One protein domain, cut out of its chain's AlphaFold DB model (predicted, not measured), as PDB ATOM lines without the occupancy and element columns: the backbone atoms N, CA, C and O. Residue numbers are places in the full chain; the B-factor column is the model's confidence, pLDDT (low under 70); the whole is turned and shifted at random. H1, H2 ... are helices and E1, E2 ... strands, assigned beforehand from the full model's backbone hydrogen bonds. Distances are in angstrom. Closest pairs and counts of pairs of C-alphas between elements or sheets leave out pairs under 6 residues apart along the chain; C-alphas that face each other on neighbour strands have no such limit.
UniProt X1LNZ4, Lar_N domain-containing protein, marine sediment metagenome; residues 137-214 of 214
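This is residues 137 to 214 of the 214 residues of the protein "Lar_N domain-containing protein" of marine sediment metagenome (UniProt X1LNZ4). The model is a flat, loose chain in two parts: a small parallel sheet of two strands, E1 and E2, with the short helix H2 packed on one face and the short H1 next to it in the chain, and at the other end two helices, H3 and H4, set as an L. Residues 176 to 185 join the two parts, and residues 196 to 202, of which 200 to 202 belong to H4, stand free. The printed part has 78 residues, with four named helices and two named strands in the order E1, H1, H2, E2, H3, H4. The class is mixed, helices and strands. The whole is loose, with a radius of gyration of the C-alphas of 14.5 A and spans of 38 by 29 by 15 A.

Strand E1, residues 137 to 142, begins at C-alpha 137 at (-83.491, -1.457, -83.534) and measures 16.4 A. Helix H1 is residues 150 to 153, 4.8 A, and helix H2 is residues 155 to 158, 4.9 A. Strand E2, residues 166 to 175, is 17.0 A from first to last C-alpha and bends by 116 degrees at residue 169; C-alpha 175 is at (-91.244, 11.938, -88.172). Helix H3, residues 186 to 195, measures 14.5 A. Helix H4, residues 200 to 209, measures 14.6 A and ends at C-alpha 209 at (-68.321, 10.604, -113.334).

E1 and E2 are parallel neighbours, with 20 degrees between their directions. The C-alphas of Lys 137 and Gly 170, which face each other, are 4.3 A apart. N 139 and O 171 are within hydrogen-bond range at 2.8 A, as are N 175 and O 141 at 2.9 A. E1, H1, H2 and E2 form a strand-helix-strand unit, two parallel neighbour strands with helices between them along the chain, and its crossover is right-handed. The closest C-alphas of H2 and E1 are those of Gly 156 and Gln 141, 5.3 A; of H2 and E2, those of Gly 156 and Ile 174, 6.3 A. H1 and H2 meet only through their link. H3 and H4 are close but not clearly touching, Ile 195 and Val 203 having the closest C-alphas at 8.0 A, and their lines are about perpendicular at 79 degrees. H4 is apart from E1 and E2. In H3 and H4 every O i to N i+4 pair is within hydrogen-bond range; H1 and H2 are too short for such a pair.

The two C-alphas farthest apart, those of Lys 137 and Asn 212, are 39.8 A apart. The printed part has no cut and ends at Arg 214, the chain's last residue. The links H1 to H2 and H3 to H4 are tight, the others short, and no link is long. The mean pLDDT of the printed part is 93.9, and residues 211 to 214 are under 70.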
ATOM      1  N   LYS A 137     -82.991  -0.868 -82.278       98.44
ATOM      2  CA  LYS A 137     -83.491  -1.457 -83.534       98.44
ATOM      3  C   LYS A 137     -84.326  -0.468 -84.340       98.44
ATOM      4  O   LYS A 137     -84.307  -0.520 -85.562       98.44
ATOM      5  N   VAL A 138     -85.050   0.416 -83.660       98.56
ATOM      6  CA  VAL A 138     -85.871   1.468 -84.262       98.56
ATOM      7  C   VAL A 138     -85.731   2.716 -83.399       98.56
ATOM      8  O   VAL A 138     -85.844   2.633 -82.177       98.56
ATOM      9  N   ALA A 139     -85.500   3.865 -84.026       98.50
ATOM     10  CA  ALA A 139     -85.466   5.163 -83.371       98.50
ATOM     11  C   ALA A 139     -86.364   6.147 -84.127       98.50
ATOM     12  O   ALA A 139     -86.121   6.447 -85.297       98.50
ATOM     13  N   VAL A 140     -87.398   6.658 -83.457       98.56
ATOM     14  CA  VAL A 140     -88.301   7.671 -84.017       98.56
ATOM     15  C   VAL A 140     -87.855   9.047 -83.545       98.56
ATOM     16  O   VAL A 140     -87.909   9.361 -82.361       98.56
ATOM     17  N   GLN A 141     -87.416   9.869 -84.488       98.25
ATOM     18  CA  GLN A 141     -87.031  11.256 -84.274       98.25
ATOM     19  C   GLN A 141     -88.238  12.140 -84.570       98.25
ATOM     20  O   GLN A 141     -88.601  12.334 -85.731       98.25
ATOM     21  N   VAL A 142     -88.885  12.629 -83.512       97.31
ATOM     22  CA  VAL A 142     -90.021  13.553 -83.606       97.31
ATOM     23  C   VAL A 142     -89.471  14.950 -83.852       97.31
ATOM     24  O   VAL A 142     -88.841  15.543 -82.981       97.31
ATOM     25  N   ILE A 143     -89.661  15.452 -85.066       96.88
ATOM     26  CA  ILE A 143     -89.058  16.706 -85.508       96.88
ATOM     27  C   ILE A 143     -89.983  17.873 -85.168       96.88
ATOM     28  O   ILE A 143     -91.146  17.888 -85.573       96.88
ATOM     29  N   ASP A 144     -89.449  18.859 -84.451       93.94
ATOM     30  CA  ASP A 144     -90.163  20.091 -84.123       93.94
ATOM     31  C   ASP A 144     -90.460  20.952 -85.369       93.94
ATOM     32  O   ASP A 144     -89.772  20.873 -86.393       93.94
ATOM     33  N   LYS A 145     -91.486  21.807 -85.277       93.94
ATOM     34  CA  LYS A 145     -91.893  22.717 -86.357       93.94
ATOM     35  C   LYS A 145     -90.842  23.766 -86.714       93.94
ATOM     36  O   LYS A 145     -90.922  24.310 -87.804       93.94
ATOM     37  N   SER A 146     -89.869  24.039 -85.844       91.38
ATOM     38  CA  SER A 146     -88.721  24.908 -86.143       91.38
ATOM     39  C   SER A 146     -87.777  24.349 -87.217       91.38
ATOM     40  O   SER A 146     -86.943  25.082 -87.748       91.38
ATOM     41  N   TYR A 147     -87.892  23.061 -87.557       94.38
ATOM     42  CA  TYR A 147     -87.183  22.455 -88.679       94.38
ATOM     43  C   TYR A 147     -88.104  22.361 -89.900       94.38
ATOM     44  O   TYR A 147     -89.005  21.524 -89.948       94.38
ATOM     45  N   ASP A 148     -87.839  23.188 -90.910       95.06
ATOM     46  CA  ASP A 148     -88.743  23.378 -92.058       95.06
ATOM     47  C   ASP A 148     -88.450  22.467 -93.267       95.06
ATOM     48  O   ASP A 148     -89.199  22.432 -94.246       95.06
ATOM     49  N   GLU A 149     -87.336  21.734 -93.244       96.62
ATOM     50  CA  GLU A 149     -86.793  21.041 -94.418       96.62
ATOM     51  C   GLU A 149     -85.962  19.810 -94.032       96.62
ATOM     52  O   GLU A 149     -85.380  19.754 -92.946       96.62
ATOM     53  N   ILE A 150     -85.839  18.827 -94.938       97.00
ATOM     54  CA  ILE A 150     -85.023  17.619 -94.687       97.00
ATOM     55  C   ILE A 150     -83.563  17.977 -94.385       97.00
ATOM     56  O   ILE A 150     -82.925  17.297 -93.583       97.00
ATOM     57  N   TRP A 151     -83.039  19.060 -94.968       95.56
ATOM     58  CA  TRP A 151     -81.700  19.569 -94.670       95.56
ATOM     59  C   TRP A 151     -81.461  19.789 -93.170       95.56
ATOM     60  O   TRP A 151     -80.408  19.421 -92.649       95.56
ATOM     61  N   THR A 152     -82.443  20.330 -92.446       94.12
ATOM     62  CA  THR A 152     -82.317  20.554 -91.001       94.12
ATOM     63  C   THR A 152     -82.850  19.387 -90.172       94.12
ATOM     64  O   THR A 152     -82.214  19.039 -89.174       94.12
ATOM     65  N   ALA A 153     -83.926  18.729 -90.609       97.00
ATOM     66  CA  ALA A 153     -84.486  17.540 -89.959       97.00
ATOM     67  C   ALA A 153     -83.558  16.317 -90.017       97.00
ATOM     68  O   ALA A 153     -83.640  15.427 -89.169       97.00
ATOM     69  N   GLY A 154     -82.601  16.303 -90.952       96.31
ATOM     70  CA  GLY A 154     -81.522  15.318 -91.015       96.31
ATOM     71  C   GLY A 154     -80.729  15.194 -89.707       96.31
ATOM     72  O   GLY A 154     -80.165  14.130 -89.446       96.31
ATOM     73  N   LYS A 155     -80.771  16.214 -88.828       95.69
ATOM     74  CA  LYS A 155     -80.241  16.138 -87.456       95.69
ATOM     75  C   LYS A 155     -80.748  14.924 -86.681       95.69
ATOM     76  O   LYS A 155     -79.962  14.368 -85.917       95.69
ATOM     77  N   GLY A 156     -81.982  14.476 -86.923       96.88
ATOM     78  CA  GLY A 156     -82.514  13.252 -86.325       96.88
ATOM     79  C   GLY A 156     -81.668  12.019 -86.661       96.88
ATOM     80  O   GLY A 156     -81.411  11.189 -85.796       96.88
ATOM     81  N   SER A 157     -81.143  11.927 -87.887       97.88
ATOM     82  CA  SER A 157     -80.181  10.879 -88.241       97.88
ATOM     83  C   SER A 157     -78.826  11.116 -87.585       97.88
ATOM     84  O   SER A 157     -78.290  10.214 -86.951       97.88
ATOM     85  N   TYR A 158     -78.267  12.322 -87.715       96.75
ATOM     86  CA  TYR A 158     -76.872  12.590 -87.345       96.75
ATOM     87  C   TYR A 158     -76.568  12.280 -85.875       96.75
ATOM     88  O   TYR A 158     -75.491  11.778 -85.561       96.75
ATOM     89  N   LYS A 159     -77.527  12.545 -84.980       97.31
ATOM     90  CA  LYS A 159     -77.401  12.322 -83.530       97.31
ATOM     91  C   LYS A 159     -77.361  10.841 -83.135       97.31
ATOM     92  O   LYS A 159     -76.958  10.530 -82.022       97.31
ATOM     93  N   LEU A 160     -77.733   9.941 -84.044       97.69
ATOM     94  CA  LEU A 160     -77.801   8.496 -83.816       97.69
ATOM     95  C   LEU A 160     -76.682   7.716 -84.527       97.69
ATOM     96  O   LEU A 160     -76.695   6.490 -84.533       97.69
ATOM     97  N   GLN A 161     -75.718   8.400 -85.155       96.31
ATOM     98  CA  GLN A 161     -74.667   7.739 -85.946       96.31
ATOM     99  C   GLN A 161     -73.437   7.311 -85.136       96.31
ATOM    100  O   GLN A 161     -72.526   6.705 -85.705       96.31
ATOM    101  N   SER A 162     -73.382   7.599 -83.832       95.62
ATOM    102  CA  SER A 162     -72.302   7.092 -82.979       95.62
ATOM    103  C   SER A 162     -72.261   5.555 -83.028       95.62
ATOM    104  O   SER A 162     -73.321   4.917 -82.985       95.62
ATOM    105  N   PRO A 163     -71.073   4.929 -83.138       95.75
ATOM    106  CA  PRO A 163     -70.971   3.482 -83.305       95.75
ATOM    107  C   PRO A 163     -71.678   2.718 -82.181       95.75
ATOM    108  O   PRO A 163     -71.453   2.990 -81.006       95.75
ATOM    109  N   GLY A 164     -72.527   1.759 -82.551       95.62
ATOM    110  CA  GLY A 164     -73.289   0.945 -81.602       95.62
ATOM    111  C   GLY A 164     -74.635   1.532 -81.170       95.62
ATOM    112  O   GLY A 164     -75.420   0.793 -80.592       95.62
ATOM    113  N   VAL A 165     -74.958   2.792 -81.493       97.81
ATOM    114  CA  VAL A 165     -76.267   3.378 -81.133       97.81
ATOM    115  C   VAL A 165     -77.416   2.735 -81.907       97.81
ATOM    116  O   VAL A 165     -78.435   2.404 -81.312       97.81
ATOM    117  N   ILE A 166     -77.265   2.527 -83.218       98.31
ATOM    118  CA  ILE A 166     -78.252   1.821 -84.049       98.31
ATOM    119  C   ILE A 166     -77.725   0.426 -84.387       98.31
ATOM    120  O   ILE A 166     -76.602   0.270 -84.872       98.31
ATOM    121  N   ALA A 167     -78.546  -0.597 -84.148       98.19
ATOM    122  CA  ALA A 167     -78.249  -1.973 -84.520       98.19
ATOM    123  C   ALA A 167     -78.076  -2.108 -86.043       98.19
ATOM    124  O   ALA A 167     -78.672  -1.369 -86.828       98.19
ATOM    125  N   LYS A 168     -77.293  -3.091 -86.504       97.44
ATOM    126  CA  LYS A 168     -77.180  -3.371 -87.944       97.44
ATOM    127  C   LYS A 168     -78.561  -3.696 -88.524       97.44
ATOM    128  O   LYS A 168     -79.210  -4.631 -88.069       97.44
ATOM    129  N   GLY A 169     -78.969  -2.949 -89.552       97.19
ATOM    130  CA  GLY A 169     -80.304  -3.065 -90.153       97.19
ATOM    131  C   GLY A 169     -81.414  -2.377 -89.354       97.19
ATOM    132  O   GLY A 169     -82.577  -2.541 -89.699       97.19
ATOM    133  N   GLY A 170     -81.068  -1.635 -88.299       98.00
ATOM    134  CA  GLY A 170     -82.013  -0.823 -87.550       98.00
ATOM    135  C   GLY A 170     -82.487   0.400 -88.333       98.00
ATOM    136  O   GLY A 170     -81.852   0.843 -89.292       98.00
ATOM    137  N   GLU A 171     -83.612   0.948 -87.898       98.38
ATOM    138  CA  GLU A 171     -84.336   2.001 -88.601       98.38
ATOM    139  C   GLU A 171     -84.253   3.327 -87.848       98.38
ATOM    140  O   GLU A 171     -84.478   3.395 -86.639       98.38
ATOM    141  N   ILE A 172     -83.976   4.402 -88.583       98.50
ATOM    142  CA  ILE A 172     -84.145   5.771 -88.097       98.50
ATOM    143  C   ILE A 172     -85.326   6.372 -88.848       98.50
ATOM    144  O   ILE A 172     -85.269   6.546 -90.065       98.50
ATOM    145  N   ILE A 173     -86.382   6.711 -88.119       98.50
ATOM    146  CA  ILE A 173     -87.596   7.308 -88.667       98.50
ATOM    147  C   ILE A 173     -87.571   8.799 -88.348       98.50
ATOM    148  O   ILE A 173     -87.624   9.188 -87.186       98.50
ATOM    149  N   ILE A 174     -87.508   9.639 -89.379       98.31
ATOM    150  CA  ILE A 174     -87.656  11.092 -89.244       98.31
ATOM    151  C   ILE A 174     -89.151  11.412 -89.357       98.31
ATOM    152  O   ILE A 174     -89.701  11.445 -90.457       98.31
ATOM    153  N   TYR A 175     -89.821  11.610 -88.221       98.44
ATOM    154  CA  TYR A 175     -91.244  11.938 -88.172       98.44
ATOM    155  C   TYR A 175     -91.439  13.456 -88.186       98.44
ATOM    156  O   TYR A 175     -91.272  14.128 -87.169       98.44
ATOM    157  N   ALA A 176     -91.777  13.988 -89.363       97.94
ATOM    158  CA  ALA A 176     -91.923  15.421 -89.609       97.94
ATOM    159  C   ALA A 176     -93.077  15.697 -90.598       97.94
ATOM    160  O   ALA A 176     -92.828  15.987 -91.770       97.94
ATOM    161  N   PRO A 177     -94.348  15.569 -90.177       97.81
ATOM    162  CA  PRO A 177     -95.496  15.641 -91.089       97.81
ATOM    163  C   PRO A 177     -95.662  17.004 -91.784       97.81
ATOM    164  O   PRO A 177     -96.349  17.095 -92.797       97.81
ATOM    165  N   HIS A 178     -95.054  18.065 -91.248       97.69
ATOM    166  CA  HIS A 178     -95.062  19.411 -91.824       97.69
ATOM    167  C   HIS A 178     -94.015  19.621 -92.926       97.69
ATOM    168  O   HIS A 178     -94.159  20.553 -93.716       97.69
ATOM    169  N   ILE A 179     -92.980  18.779 -93.008       97.75
ATOM    170  CA  ILE A 179     -91.888  18.956 -93.971       97.75
ATOM    171  C   ILE A 179     -92.295  18.424 -95.345       97.75
ATOM    172  O   ILE A 179     -92.673  17.265 -95.499       97.75
ATOM    173  N   ASN A 180     -92.149  19.264 -96.371       96.56
ATOM    174  CA  ASN A 180     -92.513  18.932 -97.754       96.56
ATOM    175  C   ASN A 180     -91.397  19.216 -98.783       96.56
ATOM    176  O   ASN A 180     -91.609  19.072 -99.990       96.56
ATOM    177  N   CYS A 181     -90.197  19.598 -98.334       96.25
ATOM    178  CA  CYS A 181     -89.077  19.923 -99.210       96.25
ATOM    179  C   CYS A 181     -87.736  19.424 -98.654       96.25
ATOM    180  O   CYS A 181     -87.575  19.229 -97.447       96.25
ATOM    181  N   PHE A 182     -86.755  19.216 -99.541       97.12
ATOM    182  CA  PHE A 182     -85.406  18.849 -99.108       97.12
ATOM    183  C   PHE A 182     -84.611  20.064 -98.641       97.12
ATOM    184  O   PHE A 182     -83.857  19.970 -97.676       97.12
ATOM    185  N   HIS A 183     -84.787  21.184 -99.341       97.00
ATOM    186  CA  HIS A 183     -84.142  22.455 -99.052       97.00
ATOM    187  C   HIS A 183     -85.001  23.609 -99.612       97.00
ATOM    188  O   HIS A 183     -85.582  23.503-100.690       97.00
ATOM    189  N   SER A 184     -85.043  24.740 -98.925       93.88
ATOM    190  CA  SER A 184     -85.803  25.955 -99.252       93.88
ATOM    191  C   SER A 184     -85.305  26.633-100.531       93.88
ATOM    192  O   SER A 184     -86.071  27.055-101.398       93.88
ATOM    193  N   ARG A 185     -83.982  26.697-100.705       94.31
ATOM    194  CA  ARG A 185     -83.345  27.103-101.967       94.31
ATOM    195  C   ARG A 185     -83.589  26.074-103.078       94.31
ATOM    196  O   ARG A 185     -82.978  25.007-103.096       94.31
ATOM    197  N   TRP A 186     -84.377  26.469-104.079       93.44
ATOM    198  CA  TRP A 186     -84.720  25.680-105.274       93.44
ATOM    199  C   TRP A 186     -83.546  24.913-105.905       93.44
ATOM    200  O   TRP A 186     -83.643  23.706-106.110       93.44
ATOM    201  N   LYS A 187     -82.425  25.595-106.187       93.56
ATOM    202  CA  LYS A 187     -81.254  24.965-106.826       93.56
ATOM    203  C   LYS A 187     -80.686  23.818-105.984       93.56
ATOM    204  O   LYS A 187     -80.314  22.790-106.537       93.56
ATOM    205  N   MET A 188     -80.659  23.976-104.659       93.75
ATOM    206  CA  MET A 188     -80.188  22.933-103.743       93.75
ATOM    207  C   MET A 188     -81.196  21.786-103.646       93.75
ATOM    208  O   MET A 188     -80.801  20.629-103.696       93.75
ATOM    209  N   ASN A 189     -82.496  22.084-103.594       94.62
ATOM    210  CA  ASN A 189     -83.540  21.055-103.612       94.62
ATOM    211  C   ASN A 189     -83.489  20.191-104.878       94.62
ATOM    212  O   ASN A 189     -83.637  18.975-104.790       94.62
ATOM    213  N   LEU A 190     -83.257  20.798-106.046       95.19
ATOM    214  CA  LEU A 190     -83.036  20.055-107.286       95.19
ATOM    215  C   LEU A 190     -81.786  19.179-107.216       95.19
ATOM    216  O   LEU A 190     -81.868  17.996-107.531       95.19
ATOM    217  N   ALA A 191     -80.654  19.741-106.782       93.31
ATOM    218  CA  ALA A 191     -79.401  18.999-106.676       93.31
ATOM    219  C   ALA A 191     -79.539  17.784-105.741       93.31
ATOM    220  O   ALA A 191     -79.136  16.683-106.104       93.31
ATOM    221  N   LEU A 192     -80.191  17.958-104.584       95.19
ATOM    222  CA  LEU A 192     -80.471  16.878-103.630       95.19
ATOM    223  C   LEU A 192     -81.354  15.782-104.240       95.19
ATOM    224  O   LEU A 192     -81.086  14.600-104.045       95.19
ATOM    225  N   ARG A 193     -82.375  16.154-105.022       95.19
ATOM    226  CA  ARG A 193     -83.230  15.192-105.743       95.19
ATOM    227  C   ARG A 193     -82.483  14.455-106.850       95.19
ATOM    228  O   ARG A 193     -82.792  13.297-107.103       95.19
ATOM    229  N   GLN A 194     -81.538  15.121-107.510       94.69
ATOM    230  CA  GLN A 194     -80.774  14.553-108.616       94.69
ATOM    231  C   GLN A 194     -79.769  13.498-108.143       94.69
ATOM    232  O   GLN A 194     -79.650  12.456-108.784       94.69
ATOM    233  N   ILE A 195     -79.042  13.764-107.052       95.38
ATOM    234  CA  ILE A 195     -78.049  12.822-106.518       95.38
ATOM    235  C   ILE A 195     -78.661  11.777-105.580       95.38
ATOM    236  O   ILE A 195     -78.183  10.649-105.555       95.38
ATOM    237  N   GLY A 196     -79.707  12.128-104.823       96.31
ATOM    238  CA  GLY A 196     -80.291  11.262-103.798       96.31
ATOM    239  C   GLY A 196     -79.436  11.132-102.526       96.31
ATOM    240  O   GLY A 196     -78.416  11.798-102.356       96.31
ATOM    241  N   TYR A 197     -79.859  10.258-101.607       96.56
ATOM    242  CA  TYR A 197     -79.158   9.984-100.344       96.56
ATOM    243  C   TYR A 197     -78.448   8.630-100.420       96.56
ATOM    244  O   TYR A 197     -79.091   7.583-100.464       96.56
ATOM    245  N   HIS A 198     -77.114   8.652-100.419       96.75
ATOM    246  CA  HIS A 198     -76.279   7.464-100.599       96.75
ATOM    247  C   HIS A 198     -75.067   7.469 -99.662       96.75
ATOM    248  O   HIS A 198     -74.730   8.479 -99.044       96.75
ATOM    249  N   CYS A 199     -74.381   6.327 -99.566       96.44
ATOM    250  CA  CYS A 199     -73.140   6.224 -98.807       96.44
ATOM    251  C   CYS A 199     -71.997   7.027 -99.455       96.44
ATOM    252  O   CYS A 199     -72.000   7.313-100.656       96.44
ATOM    253  N   LYS A 200     -70.973   7.340 -98.654       95.06
ATOM    254  CA  LYS A 200     -69.811   8.145 -99.062       95.06
ATOM    255  C   LYS A 200     -69.153   7.649-100.353       95.06
ATOM    256  O   LYS A 200     -68.854   8.452-101.232       95.06
ATOM    257  N   ASP A 201     -68.953   6.340-100.488       95.12
ATOM    258  CA  ASP A 201     -68.246   5.773-101.643       95.12
ATOM    259  C   ASP A 201     -69.049   5.883-102.941       95.12
ATOM    260  O   ASP A 201     -68.467   6.083-104.006       95.12
ATOM    261  N   TYR A 202     -70.380   5.815-102.857       96.06
ATOM    262  CA  TYR A 202     -71.242   6.111-103.998       96.06
ATOM    263  C   TYR A 202     -71.098   7.579-104.411       96.06
ATOM    264  O   TYR A 202     -70.845   7.863-105.579       96.06
ATOM    265  N   VAL A 203     -71.198   8.509-103.454       94.75
ATOM    266  CA  VAL A 203     -71.122   9.956-103.727       94.75
ATOM    267  C   VAL A 203     -69.769  10.335-104.336       94.75
ATOM    268  O   VAL A 203     -69.723  11.097-105.299       94.75
ATOM    269  N   LYS A 204     -68.664   9.754-103.851       92.75
ATOM    270  CA  LYS A 204     -67.332   9.957-104.445       92.75
ATOM    271  C   LYS A 204     -67.291   9.542-105.919       92.75
ATOM    272  O   LYS A 204     -66.876  10.338-106.756       92.75
ATOM    273  N   LYS A 205     -67.783   8.341-106.242       93.75
ATOM    274  CA  LYS A 205     -67.855   7.844-107.629       93.75
ATOM    275  C   LYS A 205     -68.764   8.709-108.503       93.75
ATOM    276  O   LYS A 205     -68.427   9.007-109.648       93.75
ATOM    277  N   TYR A 206     -69.893   9.158-107.957       92.38
ATOM    278  CA  TYR A 206     -70.817  10.053-108.650       92.38
ATOM    279  C   TYR A 206     -70.132  11.364-109.070       92.38
ATOM    280  O   TYR A 206     -70.258  11.779-110.222       92.38
ATOM    281  N   LEU A 207     -69.349  11.979-108.176       90.88
ATOM    282  CA  LEU A 207     -68.597  13.214-108.445       90.88
ATOM    283  C   LEU A 207     -67.394  13.026-109.383       90.88
ATOM    284  O   LEU A 207     -66.901  13.996-109.958       90.88
ATOM    285  N   GLU A 208     -66.870  11.809-109.513       90.00
ATOM    286  CA  GLU A 208     -65.849  11.475-110.513       90.00
ATOM    287  C   GLU A 208     -66.457  11.364-111.911       90.00
ATOM    288  O   GLU A 208     -65.867  11.851-112.862       90.00
ATOM    289  N   SER A 209     -67.655  10.789-112.035       88.12
ATOM    290  CA  SER A 209     -68.321  10.604-113.334       88.12
ATOM    291  C   SER A 209     -69.058  11.852-113.842       88.12
ATOM    292  O   SER A 209     -69.411  11.919-115.016       88.12
ATOM    293  N   ASN A 210     -69.289  12.851-112.984       83.19
ATOM    294  CA  ASN A 210     -70.032  14.073-113.307       83.19
ATOM    295  C   ASN A 210     -69.174  15.327-113.070       83.19
ATOM    296  O   ASN A 210     -69.470  16.140-112.194       83.19
ATOM    297  N   HIS A 211     -68.111  15.499-113.861       65.88
ATOM    298  CA  HIS A 211     -67.137  16.593-113.703       65.88
ATOM    299  C   HIS A 211     -67.740  18.010-113.703       65.88
ATOM    300  O   HIS A 211     -67.150  18.909-113.116       65.88
ATOM    301  N   ASN A 212     -68.920  18.202-114.300       62.72
ATOM    302  CA  ASN A 212     -69.618  19.494-114.355       62.72
ATOM    303  C   ASN A 212     -70.284  19.906-113.024       62.72
ATOM    304  O   ASN A 212     -70.863  20.987-112.952       62.72
ATOM    305  N   LEU A 213     -70.261  19.039-112.003       59.66
ATOM    306  CA  LEU A 213     -70.830  19.283-110.669       59.66
ATOM    307  C   LEU A 213     -69.759  19.584-109.601       59.66
ATOM    308  O   LEU A 213     -70.102  19.659-108.421       59.66
ATOM    309  N   ARG A 214     -68.483  19.702-109.996       51.53
ATOM    310  CA  ARG A 214     -67.369  20.094-109.118       51.53
ATOM    311  C   ARG A 214     -67.178  21.604-109.067       51.53
ATOM    312  O   ARG A 214     -67.403  22.260-110.107       51.53
TER     313      ARG A 214